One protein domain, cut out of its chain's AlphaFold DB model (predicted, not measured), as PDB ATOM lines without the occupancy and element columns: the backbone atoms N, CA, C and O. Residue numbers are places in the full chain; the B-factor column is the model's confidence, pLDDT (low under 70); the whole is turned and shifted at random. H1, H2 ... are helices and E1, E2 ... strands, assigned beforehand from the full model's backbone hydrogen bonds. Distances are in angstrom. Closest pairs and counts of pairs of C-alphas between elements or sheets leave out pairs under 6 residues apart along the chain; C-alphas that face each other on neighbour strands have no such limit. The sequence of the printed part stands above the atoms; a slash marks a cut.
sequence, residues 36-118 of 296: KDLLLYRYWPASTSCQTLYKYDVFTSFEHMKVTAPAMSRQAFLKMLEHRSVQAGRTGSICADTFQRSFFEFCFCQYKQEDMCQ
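Overview. This is residues 36 to 118 of the 296 residues of an uncharacterized protein of Dissostichus mawsoni (UniProt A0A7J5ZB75). A long helix, H4, crosses H2 at nearly a right angle and starts beside the beginning of H3, while H2 and H3 splay apart from each other, so the three helices make an open frame with few close contacts between them. A small hairpin of two short strands, E1 and E2, sits beside the first half of H4, with the short helix H1 beyond it, and residues 108 to 118, mostly the last part of H4, stick out from the body. The printed part has 83 residues, with four named helices and two named strands in the order H1 E1 E2 H2 H3 H4; the sheet, E1 - E2, is antiparallel, and the class is mostly helix. The whole is compact, with a radius of gyration of the C-alphas of 13.4 A, and spans 40 by 32 by 19 A.

Along the chain. H1, residues 36 to 40, begins with C-alpha 36 at (171.994, 121.764, 169.284) and is 6.3 A long. E1, residues 43 to 45, is 6.7 A long, and E2, residues 53 to 55, is 6.6 A long. H2, residues 56 to 68, is 18.3 A long and begins with C-alpha 56 at (160.164, 115.753, 174.080). H3, residues 74 to 87, is 20.1 A long. H4, residues 96 to 116, is the longest helix at 29.9 A and ends with C-alpha 116 at (168.384, 108.068, 157.656).

Arrangement. The closest C-alphas of H1 and E1, those of Leu 38 and Trp 44, are 6.8 A apart. H1 is apart from H2, H3 and H4. E1 and E2 form a hairpin, antiparallel at 147 degrees; N 44 and O 54 are within hydrogen-bond range at 2.7 A, and N 54 and O 44 at 2.8 A. The closest C-alphas of E1 and H4, those of Pro 45 and Ser 102, are 7.2 A apart. E2 and H4 are near each other, with 5 pairs of C-alphas within 10 A. H2 and H3 are close but not clearly touching, the C-alphas of Phe 62 and Phe 77 being closest at 7.3 A; they run opposite ways at a steep tilt of 44 degrees. H2 and H4 are close but not clearly touching, the C-alphas of Phe 59 and Phe 103 being closest at 6.3 A, and stand about perpendicular at 89 degrees. H3, with residues 74 to 78 alone, and H4, with residue 96 alone, only just touch, with 3 pairs of C-alphas within 8 A; the closest, those of Gln 75 and Ala 96, are 7.1 A apart, and the lines stand about perpendicular at 76 degrees. In H1, H2, H3 and H4 every O i to N i+4 pair is within hydrogen-bond range.

Size, cuts and confidence. The two C-alphas farthest apart, those of Thr 91 and Gln 118, are 41.7 A apart. The printed part has no cut, and no link is long. The mean pLDDT of the printed part is 76.9; it is under 70 at residue 36, residues 46 to 52, residues 91 to 92 and residues 114 to 118.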
ATOM      1  N   LYS A  36     171.390 123.087 169.074       65.81
ATOM      2  CA  LYS A  36     171.994 121.764 169.284       65.81
ATOM      3  C   LYS A  36     172.035 121.347 170.759       65.81
ATOM      4  O   LYS A  36     171.750 120.192 171.061       65.81
ATOM      5  N   ASP A  37     172.327 122.278 171.661       70.19
ATOM      6  CA  ASP A  37     172.400 122.013 173.096       70.19
ATOM      7  C   ASP A  37     170.996 121.760 173.662       70.19
ATOM      8  O   ASP A  37     170.790 120.822 174.426       70.19
ATOM      9  N   LEU A  38     169.989 122.523 173.219       70.06
ATOM     10  CA  LEU A  38     168.587 122.299 173.606       70.06
ATOM     11  C   LEU A  38     168.101 120.900 173.203       70.06
ATOM     12  O   LEU A  38     167.469 120.208 174.007       70.06
ATOM     13  N   LEU A  39     168.441 120.467 171.986       72.00
ATOM     14  CA  LEU A  39     168.108 119.132 171.491       72.00
ATOM     15  C   LEU A  39     168.828 118.034 172.292       72.00
ATOM     16  O   LEU A  39     168.214 117.009 172.594       72.00
ATOM     17  N   LEU A  40     170.083 118.261 172.709       71.06
ATOM     18  CA  LEU A  40     170.826 117.341 173.583       71.06
ATOM     19  C   LEU A  40     170.108 117.135 174.926       71.06
ATOM     20  O   LEU A  40     169.987 116.006 175.402       71.06
ATOM     21  N   TYR A  41     169.549 118.203 175.497       73.19
ATOM     22  CA  TYR A  41     168.755 118.148 176.730       73.19
ATOM     23  C   TYR A  41     167.290 117.725 176.516       73.19
ATOM     24  O   TYR A  41     166.495 117.752 177.458       73.19
ATOM     25  N   ARG A  42     166.922 117.281 175.306       78.69
ATOM     26  CA  ARG A  42     165.570 116.829 174.919       78.69
ATOM     27  C   ARG A  42     164.494 117.912 175.041       78.69
ATOM     28  O   ARG A  42     163.354 117.641 175.444       78.69
ATOM     29  N   TYR A  43     164.856 119.131 174.654       76.69
ATOM     30  CA  TYR A  43     163.941 120.253 174.481       76.69
ATOM     31  C   TYR A  43     163.821 120.631 173.006       76.69
ATOM     32  O   TYR A  43     164.800 120.678 172.270       76.69
ATOM     33  N   TRP A  44     162.594 120.922 172.591       79.44
ATOM     34  CA  TRP A  44     162.241 121.323 171.244       79.44
ATOM     35  C   TRP A  44     161.735 122.771 171.230       79.44
ATOM     36  O   TRP A  44     160.795 123.094 171.969       79.44
ATOM     37  N   PRO A  45     162.321 123.656 170.412       75.19
ATOM     38  CA  PRO A  45     161.883 125.038 170.308       75.19
ATOM     39  C   PRO A  45     160.583 125.156 169.525       75.19
ATOM     40  O   PRO A  45     160.388 124.531 168.489       75.19
ATOM     41  N   ALA A  46     159.685 125.999 170.022       67.19
ATOM     42  CA  ALA A  46     158.409 126.245 169.374       67.19
ATOM     43  C   ALA A  46     158.488 127.285 168.246       67.19
ATOM     44  O   ALA A  46     157.607 127.375 167.392       67.19
ATOM     45  N   SER A  47     159.534 128.107 168.277       60.66
ATOM     46  CA  SER A  47     159.806 129.183 167.333       60.66
ATOM     47  C   SER A  47     161.314 129.351 167.154       60.66
ATOM     48  O   SER A  47     162.103 128.979 168.023       60.66
ATOM     49  N   THR A  48     161.722 130.000 166.063       55.56
ATOM     50  CA  THR A  48     163.126 130.380 165.811       55.56
ATOM     51  C   THR A  48     163.685 131.329 166.875       55.56
ATOM     52  O   THR A  48     164.886 131.357 167.110       55.56
ATOM     53  N   SER A  49     162.809 132.063 167.570       56.34
ATOM     54  CA  SER A  49     163.148 132.915 168.715       56.34
ATOM     55  C   SER A  49     163.283 132.157 170.046       56.34
ATOM     56  O   SER A  49     163.534 132.791 171.066       56.34
ATOM     57  N   CYS A  50     163.082 130.831 170.054       58.66
ATOM     58  CA  CYS A  50     163.098 129.941 171.224       58.66
ATOM     59  C   CYS A  50     162.146 130.326 172.372       58.66
ATOM     60  O   CYS A  50     162.223 129.727 173.438       58.66
ATOM     61  N   GLN A  51     161.198 131.250 172.150       61.94
ATOM     62  CA  GLN A  51     160.287 131.820 173.163       61.94
ATOM     63  C   GLN A  51     159.482 130.799 173.962       61.94
ATOM     64  O   GLN A  51     159.083 131.061 175.094       61.94
ATOM     65  N   THR A  52     159.233 129.634 173.385       69.06
ATOM     66  CA  THR A  52     158.590 128.520 174.069       69.06
ATOM     67  C   THR A  52     159.388 127.262 173.775       69.06
ATOM     68  O   THR A  52     159.769 127.020 172.631       69.06
ATOM     69  N   LEU A  53     159.649 126.479 174.817       74.56
ATOM     70  CA  LEU A  53     160.357 125.209 174.734       74.56
ATOM     71  C   LEU A  53     159.419 124.100 175.197       74.56
ATOM     72  O   LEU A  53     158.835 124.178 176.280       74.56
ATOM     73  N   TYR A  54     159.293 123.058 174.386       80.38
ATOM     74  CA  TYR A  54     158.575 121.842 174.736       80.38
ATOM     75  C   TYR A  54     159.572 120.750 175.083       80.38
ATOM     76  O   TYR A  54     160.545 120.531 174.371       80.38
ATOM     77  N   LYS A  55     159.336 120.026 176.174       82.12
ATOM     78  CA  LYS A  55     160.087 118.798 176.433       82.12
ATOM     79  C   LYS A  55     159.618 117.720 175.456       82.12
ATOM     80  O   LYS A  55     158.417 117.637 175.197       82.12
ATOM     81  N   TYR A  56     160.520 116.863 174.982       80.56
ATOM     82  CA  TYR A  56     160.164 115.753 174.080       80.56
ATOM     83  C   TYR A  56     159.036 114.885 174.655       80.56
ATOM     84  O   TYR A  56     158.124 114.498 173.931       80.56
ATOM     85  N   ASP A  57     159.038 114.673 175.976       83.38
ATOM     86  CA  ASP A  57     158.003 113.916 176.689       83.38
ATOM     87  C   ASP A  57     156.581 114.463 176.472       83.38
ATOM     88  O   ASP A  57     155.604 113.723 176.567       83.38
ATOM     89  N   VAL A  58     156.436 115.763 176.196       86.62
ATOM     90  CA  VAL A  58     155.133 116.377 175.899       86.62
ATOM     91  C   VAL A  58     154.623 115.900 174.541       86.62
ATOM     92  O   VAL A  58     153.441 115.580 174.418       86.62
ATOM     93  N   PHE A  59     155.501 115.822 173.541       85.94
ATOM     94  CA  PHE A  59     155.148 115.338 172.208       85.94
ATOM     95  C   PHE A  59     154.891 113.836 172.199       85.94
ATOM     96  O   PHE A  59     153.860 113.419 171.679       85.94
ATOM     97  N   THR A  60     155.728 113.037 172.866       84.31
ATOM     98  CA  THR A  60     155.485 111.589 172.986       84.31
ATOM     99  C   THR A  60     154.200 111.294 173.760       84.31
ATOM    100  O   THR A  60     153.425 110.423 173.380       84.31
ATOM    101  N   SER A  61     153.884 112.072 174.804       85.12
ATOM    102  CA  SER A  61     152.601 111.955 175.514       85.12
ATOM    103  C   SER A  61     151.408 112.316 174.628       85.12
ATOM    104  O   SER A  61     150.352 111.692 174.737       85.12
ATOM    105  N   PHE A  62     151.552 113.329 173.767       85.81
ATOM    106  CA  PHE A  62     150.514 113.707 172.811       85.81
ATOM    107  C   PHE A  62     150.284 112.602 171.774       85.81
ATOM    108  O   PHE A  62     149.139 112.239 171.510       85.81
ATOM    109  N   GLU A  63     151.359 112.019 171.252       85.12
ATOM    110  CA  GLU A  63     151.322 110.887 170.327       85.12
ATOM    111  C   GLU A  63     150.677 109.646 170.962       85.12
ATOM    112  O   GLU A  63     149.699 109.116 170.435       85.12
ATOM    113  N   HIS A  64     151.126 109.236 172.151       84.12
ATOM    114  CA  HIS A  64     150.537 108.110 172.885       84.12
ATOM    115  C   HIS A  64     149.048 108.314 173.164       84.12
ATOM    116  O   HIS A  64     148.252 107.376 173.078       84.12
ATOM    117  N   MET A  65     148.649 109.544 173.489       87.31
ATOM    118  CA  MET A  65     147.248 109.892 173.694       87.31
ATOM    119  C   MET A  65     146.449 109.802 172.391       87.31
ATOM    120  O   MET A  65     145.314 109.338 172.428       87.31
ATOM    121  N   LYS A  66     147.038 110.141 171.239       82.81
ATOM    122  CA  LYS A  66     146.396 109.949 169.932       82.81
ATOM    123  C   LYS A  66     146.225 108.485 169.546       82.81
ATOM    124  O   LYS A  66     145.198 108.154 168.963       82.81
ATOM    125  N   VAL A  67     147.157 107.617 169.929       78.94
ATOM    126  CA  VAL A  67     147.037 106.164 169.724       78.94
ATOM    127  C   VAL A  67     146.006 105.549 170.675       78.94
ATOM    128  O   VAL A  67     145.151 104.774 170.257       78.94
ATOM    129  N   THR A  68     146.055 105.912 171.958       79.56
ATOM    130  CA  THR A  68     145.233 105.282 173.009       79.56
ATOM    131  C   THR A  68     143.803 105.826 173.044       79.56
ATOM    132  O   THR A  68     142.866 105.111 173.386       79.56
ATOM    133  N   ALA A  69     143.621 107.104 172.711       81.81
ATOM    134  CA  ALA A  69     142.347 107.808 172.788       81.81
ATOM    135  C   ALA A  69     142.199 108.799 171.612       81.81
ATOM    136  O   ALA A  69     142.202 110.014 171.822       81.81
ATOM    137  N   PRO A  70     142.024 108.317 170.367       79.06
ATOM    138  CA  PRO A  70     142.011 109.162 169.165       79.06
ATOM    139  C   PRO A  70     140.912 110.238 169.175       79.06
ATOM    140  O   PRO A  70     141.097 111.319 168.612       79.06
ATOM    141  N   ALA A  71     139.800 109.976 169.873       78.94
ATOM    142  CA  ALA A  71     138.691 110.914 170.054       78.94
ATOM    143  C   ALA A  71     139.047 112.135 170.928       78.94
ATOM    144  O   ALA A  71     138.338 113.142 170.907       78.94
ATOM    145  N   MET A  72     140.142 112.081 171.692       80.31
ATOM    146  CA  MET A  72     140.604 113.218 172.480       80.31
ATOM    147  C   MET A  72     141.094 114.337 171.560       80.31
ATOM    148  O   MET A  72     141.993 114.172 170.723       80.31
ATOM    149  N   SER A  73     140.503 115.518 171.729       86.81
ATOM    150  CA  SER A  73     140.871 116.680 170.933       86.81
ATOM    151  C   SER A  73     142.227 117.238 171.367       86.81
ATOM    152  O   SER A  73     142.626 117.177 172.534       86.81
ATOM    153  N   ARG A  74     142.932 117.861 170.419       85.69
ATOM    154  CA  ARG A  74     144.169 118.600 170.703       85.69
ATOM    155  C   ARG A  74     143.956 119.667 171.774       85.69
ATOM    156  O   ARG A  74     144.779 119.822 172.666       85.69
ATOM    157  N   GLN A  75     142.835 120.380 171.700       87.06
ATOM    158  CA  GLN A  75     142.494 121.418 172.670       87.06
ATOM    159  C   GLN A  75     142.308 120.847 174.079       87.06
ATOM    160  O   GLN A  75     142.741 121.476 175.039       87.06
ATOM    161  N   ALA A  76     141.713 119.658 174.219       86.94
ATOM    162  CA  ALA A  76     141.572 119.002 175.517       86.94
ATOM    163  C   ALA A  76     142.941 118.657 176.123       86.94
ATOM    164  O   ALA A  76     143.186 118.937 177.296       86.94
ATOM    165  N   PHE A  77     143.862 118.136 175.309       88.38
ATOM    166  CA  PHE A  77     145.231 117.874 175.751       88.38
ATOM    167  C   PHE A  77     145.976 119.147 176.149       88.38
ATOM    168  O   PHE A  77     146.613 119.181 177.198       88.38
ATOM    169  N   LEU A  78     145.866 120.210 175.350       87.31
ATOM    170  CA  LEU A  78     146.513 121.483 175.657       87.31
ATOM    171  C   LEU A  78     145.955 122.128 176.920       87.31
ATOM    172  O   LEU A  78     146.737 122.618 177.723       87.31
ATOM    173  N   LYS A  79     144.641 122.053 177.155       87.06
ATOM    174  CA  LYS A  79     144.035 122.498 178.419       87.06
ATOM    175  C   LYS A  79     144.551 121.690 179.607       87.06
ATOM    176  O   LYS A  79     144.893 122.264 180.636       87.06
ATOM    177  N   MET A  80     144.655 120.367 179.476       88.06
ATOM    178  CA  MET A  80     145.249 119.520 180.516       88.06
ATOM    179  C   MET A  80     146.707 119.919 180.791       88.06
ATOM    180  O   MET A  80     147.109 120.043 181.951       88.06
ATOM    181  N   LEU A  81     147.497 120.127 179.735       85.12
ATOM    182  CA  LEU A  81     148.891 120.552 179.832       85.12
ATOM    183  C   LEU A  81     149.005 121.934 180.480       85.12
ATOM    184  O   LEU A  81     149.849 122.137 181.349       85.12
ATOM    185  N   GLU A  82     148.124 122.860 180.114       83.88
ATOM    186  CA  GLU A  82     148.036 124.195 180.685       83.88
ATOM    187  C   GLU A  82     147.741 124.131 182.187       83.88
ATOM    188  O   GLU A  82     148.532 124.657 182.968       83.88
ATOM    189  N   HIS A  83     146.715 123.388 182.612       82.69
ATOM    190  CA  HIS A  83     146.402 123.190 184.032       82.69
ATOM    191  C   HIS A  83     147.585 122.621 184.825       82.69
ATOM    192  O   HIS A  83     147.914 123.134 185.895       82.69
ATOM    193  N   ARG A  84     148.266 121.600 184.288       82.12
ATOM    194  CA  ARG A  84     149.469 121.026 184.915       82.12
ATOM    195  C   ARG A  84     150.626 122.022 184.964       82.12
ATOM    196  O   ARG A  84     151.346 122.087 185.954       82.12
ATOM    197  N   SER A  85     150.802 122.814 183.913       78.38
ATOM    198  CA  SER A  85     151.881 123.801 183.840       78.38
ATOM    199  C   SER A  85     151.672 124.978 184.795       78.38
ATOM    200  O   SER A  85     152.643 125.467 185.365       78.38
ATOM    201  N   VAL A  86     150.422 125.385 185.035       77.50
ATOM    202  CA  VAL A  86     150.079 126.410 186.033       77.50
ATOM    203  C   VAL A  86     150.402 125.911 187.441       77.50
ATOM    204  O   VAL A  86     150.990 126.650 188.226       77.50
ATOM    205  N   GLN A  87     150.120 124.638 187.747       74.56
ATOM    206  CA  GLN A  87     150.540 124.017 189.015       74.56
ATOM    207  C   GLN A  87     152.069 124.004 189.185       74.56
ATOM    208  O   GLN A  87     152.561 124.058 190.309       74.56
ATOM    209  N   ALA A  88     152.813 123.971 188.078       71.44
ATOM    210  CA  ALA A  88     154.270 124.059 188.049       71.44
ATOM    211  C   ALA A  88     154.814 125.504 187.991       71.44
ATOM    212  O   ALA A  88     156.025 125.690 187.900       71.44
ATOM    213  N   GLY A  89     153.951 126.527 188.052       73.19
ATOM    214  CA  GLY A  89     154.342 127.941 188.097       73.19
ATOM    215  C   GLY A  89     154.455 128.650 186.742       73.19
ATOM    216  O   GLY A  89     154.922 129.787 186.705       73.19
ATOM    217  N   ARG A  90     154.032 128.030 185.630       78.19
ATOM    218  CA  ARG A  90     154.000 128.683 184.308       78.19
ATOM    219  C   ARG A  90     152.835 129.673 184.216       78.19
ATOM    220  O   ARG A  90     151.704 129.336 184.561       78.19
ATOM    221  N   THR A  91     153.096 130.856 183.667       67.88
ATOM    222  CA  THR A  91     152.089 131.881 183.356       67.88
ATOM    223  C   THR A  91     151.808 131.952 181.847       67.88
ATOM    224  O   THR A  91     152.631 131.553 181.019       67.88
ATOM    225  N   GLY A  92     150.612 132.421 181.475       69.81
ATOM    226  CA  GLY A  92     150.176 132.579 180.080       69.81
ATOM    227  C   GLY A  92     149.522 131.335 179.468       69.81
ATOM    228  O   GLY A  92     149.592 130.241 180.029       69.81
ATOM    229  N   SER A  93     148.900 131.483 178.300       73.75
ATOM    230  CA  SER A  93     148.228 130.380 177.606       73.75
ATOM    231  C   SER A  93     149.129 129.667 176.604       73.75
ATOM    232  O   SER A  93     150.077 130.242 176.070       73.75
ATOM    233  N   ILE A  94     148.857 128.380 176.366       79.81
ATOM    234  CA  ILE A  94     149.569 127.605 175.344       79.81
ATOM    235  C   ILE A  94     148.865 127.820 174.004       79.81
ATOM    236  O   ILE A  94     147.709 127.433 173.831       79.81
ATOM    237  N   CYS A  95     149.565 128.420 173.042       81.62
ATOM    238  CA  CYS A  95     149.029 128.607 171.698       81.62
ATOM    239  C   CYS A  95     148.929 127.261 170.965       81.62
ATOM    240  O   CYS A  95     149.935 126.585 170.734       81.62
ATOM    241  N   ALA A  96     147.710 126.891 170.566       77.19
ATOM    242  CA  ALA A  96     147.445 125.614 169.914       77.19
ATOM    243  C   ALA A  96     148.124 125.477 168.549       77.19
ATOM    244  O   ALA A  96     148.596 124.391 168.214       77.19
ATOM    245  N   ASP A  97     148.199 126.564 167.786       78.44
ATOM    246  CA  ASP A  97     148.802 126.552 166.452       78.44
ATOM    247  C   ASP A  97     150.322 126.445 166.534       78.44
ATOM    248  O   ASP A  97     150.937 125.693 165.780       78.44
ATOM    249  N   THR A  98     150.921 127.120 167.520       76.44
ATOM    250  CA  THR A  98     152.361 127.010 167.773       76.44
ATOM    251  C   THR A  98     152.706 125.585 168.199       76.44
ATOM    252  O   THR A  98     153.589 124.977 167.611       76.44
ATOM    253  N   PHE A  99     151.963 125.009 169.154       81.81
ATOM    254  CA  PHE A  99     152.158 123.614 169.559       81.81
ATOM    255  C   PHE A  99     152.033 122.642 168.383       81.81
ATOM    256  O   PHE A  99     152.869 121.756 168.230       81.81
ATOM    257  N   GLN A 100     151.006 122.809 167.544       81.88
ATOM    258  CA  GLN A 100     150.780 121.927 166.403       81.88
ATOM    259  C   GLN A 100     151.939 121.966 165.414       81.88
ATOM    260  O   GLN A 100     152.388 120.920 164.952       81.88
ATOM    261  N   ARG A 101     152.404 123.170 165.087       78.62
ATOM    262  CA  ARG A 101     153.517 123.356 164.168       78.62
ATOM    263  C   ARG A 101     154.781 122.695 164.710       78.62
ATOM    264  O   ARG A 101     155.393 121.909 163.999       78.62
ATOM    265  N   SER A 102     155.120 122.938 165.973       77.69
ATOM    266  CA  SER A 102     156.300 122.338 166.607       77.69
ATOM    267  C   SER A 102     156.200 120.819 166.711       77.69
ATOM    268  O   SER A 102     157.194 120.129 166.522       77.69
ATOM    269  N   PHE A 103     155.003 120.294 166.980       81.69
ATOM    270  CA  PHE A 103     154.754 118.856 166.987       81.69
ATOM    271  C   PHE A 103     154.957 118.241 165.597       81.69
ATOM    272  O   PHE A 103     155.603 117.208 165.480       81.69
ATOM    273  N   PHE A 104     154.467 118.884 164.533       79.06
ATOM    274  CA  PHE A 104     154.701 118.410 163.168       79.06
ATOM    275  C   PHE A 104     156.173 118.482 162.758       79.06
ATOM    276  O   PHE A 104     156.669 117.533 162.158       79.06
ATOM    277  N   GLU A 105     156.881 119.557 163.110       79.06
ATOM    278  CA  GLU A 105     158.329 119.667 162.890       79.06
ATOM    279  C   GLU A 105     159.079 118.537 163.620       79.06
ATOM    280  O   GLU A 105     159.931 117.876 163.029       79.06
ATOM    281  N   PHE A 106     158.707 118.255 164.872       79.62
ATOM    282  CA  PHE A 106     159.261 117.155 165.661       79.62
ATOM    283  C   PHE A 106     159.014 115.785 165.010       79.62
ATOM    284  O   PHE A 106     159.968 115.037 164.800       79.62
ATOM    285  N   CYS A 107     157.770 115.473 164.632       77.69
ATOM    286  CA  CYS A 107     157.435 114.214 163.959       77.69
ATOM    287  C   CYS A 107     158.154 114.070 162.614       77.69
ATOM    288  O   CYS A 107     158.637 112.990 162.286       77.69
ATOM    289  N   PHE A 108     158.270 115.151 161.839       74.81
ATOM    290  CA  PHE A 108     159.008 115.137 160.577       74.81
ATOM    291  C   PHE A 108     160.494 114.837 160.795       74.81
ATOM    292  O   PHE A 108     161.076 114.024 160.078       74.81
ATOM    293  N   CYS A 109     161.115 115.461 161.798       76.00
ATOM    294  CA  CYS A 109     162.509 115.197 162.135       76.00
ATOM    295  C   CYS A 109     162.724 113.776 162.665       76.00
ATOM    296  O   CYS A 109     163.722 113.163 162.295       76.00
ATOM    297  N   GLN A 110     161.798 113.232 163.461       75.81
ATOM    298  CA  GLN A 110     161.833 111.822 163.862       75.81
ATOM    299  C   GLN A 110     161.735 110.896 162.650       75.81
ATOM    300  O   GLN A 110     162.594 110.039 162.481       75.81
ATOM    301  N   TYR A 111     160.778 111.133 161.751       70.44
ATOM    302  CA  TYR A 111     160.646 110.361 160.517       70.44
ATOM    303  C   TYR A 111     161.922 110.414 159.670       70.44
ATOM    304  O   TYR A 111     162.413 109.388 159.214       70.44
ATOM    305  N   LYS A 112     162.510 111.601 159.479       70.56
ATOM    306  CA  LYS A 112     163.771 111.749 158.736       70.56
ATOM    307  C   LYS A 112     164.946 111.076 159.432       70.56
ATOM    308  O   LYS A 112     165.821 110.547 158.754       70.56
ATOM    309  N   GLN A 113     164.985 111.092 160.760       71.31
ATOM    310  CA  GLN A 113     165.981 110.357 161.531       71.31
ATOM    311  C   GLN A 113     165.829 108.847 161.320       71.31
ATOM    312  O   GLN A 113     166.820 108.169 161.082       71.31
ATOM    313  N   GLU A 114     164.605 108.329 161.354       65.88
ATOM    314  CA  GLU A 114     164.299 106.920 161.104       65.88
ATOM    315  C   GLU A 114     164.641 106.503 159.669       65.88
ATOM    316  O   GLU A 114     165.287 105.477 159.477       65.88
ATOM    317  N   ASP A 115     164.304 107.334 158.683       66.38
ATOM    318  CA  ASP A 115     164.650 107.170 157.266       66.38
ATOM    319  C   ASP A 115     166.176 107.130 157.057       66.38
ATOM    320  O   ASP A 115     166.711 106.202 156.449       66.38
ATOM    321  N   MET A 116     166.914 108.073 157.658       67.50
ATOM    322  CA  MET A 116     168.384 108.068 157.656       67.50
ATOM    323  C   MET A 116     168.964 106.821 158.336       67.50
ATOM    324  O   MET A 116     169.991 106.299 157.899       67.50
ATOM    325  N   CYS A 117     168.304 106.321 159.379       64.12
ATOM    326  CA  CYS A 117     168.666 105.084 160.065       64.12
ATOM    327  C   CYS A 117     168.181 103.812 159.345       64.12
ATOM    328  O   CYS A 117     168.368 102.726 159.890       64.12
ATOM    329  N   GLN A 118     167.584 103.920 158.149       62.31
ATOM    330  CA  GLN A 118     167.001 102.800 157.390       62.31
ATOM    331  C   GLN A 118     165.949 102.013 158.194       62.31
ATOM    332  O   GLN A 118     165.697 100.831 157.952       62.31
TER     333      GLN A 118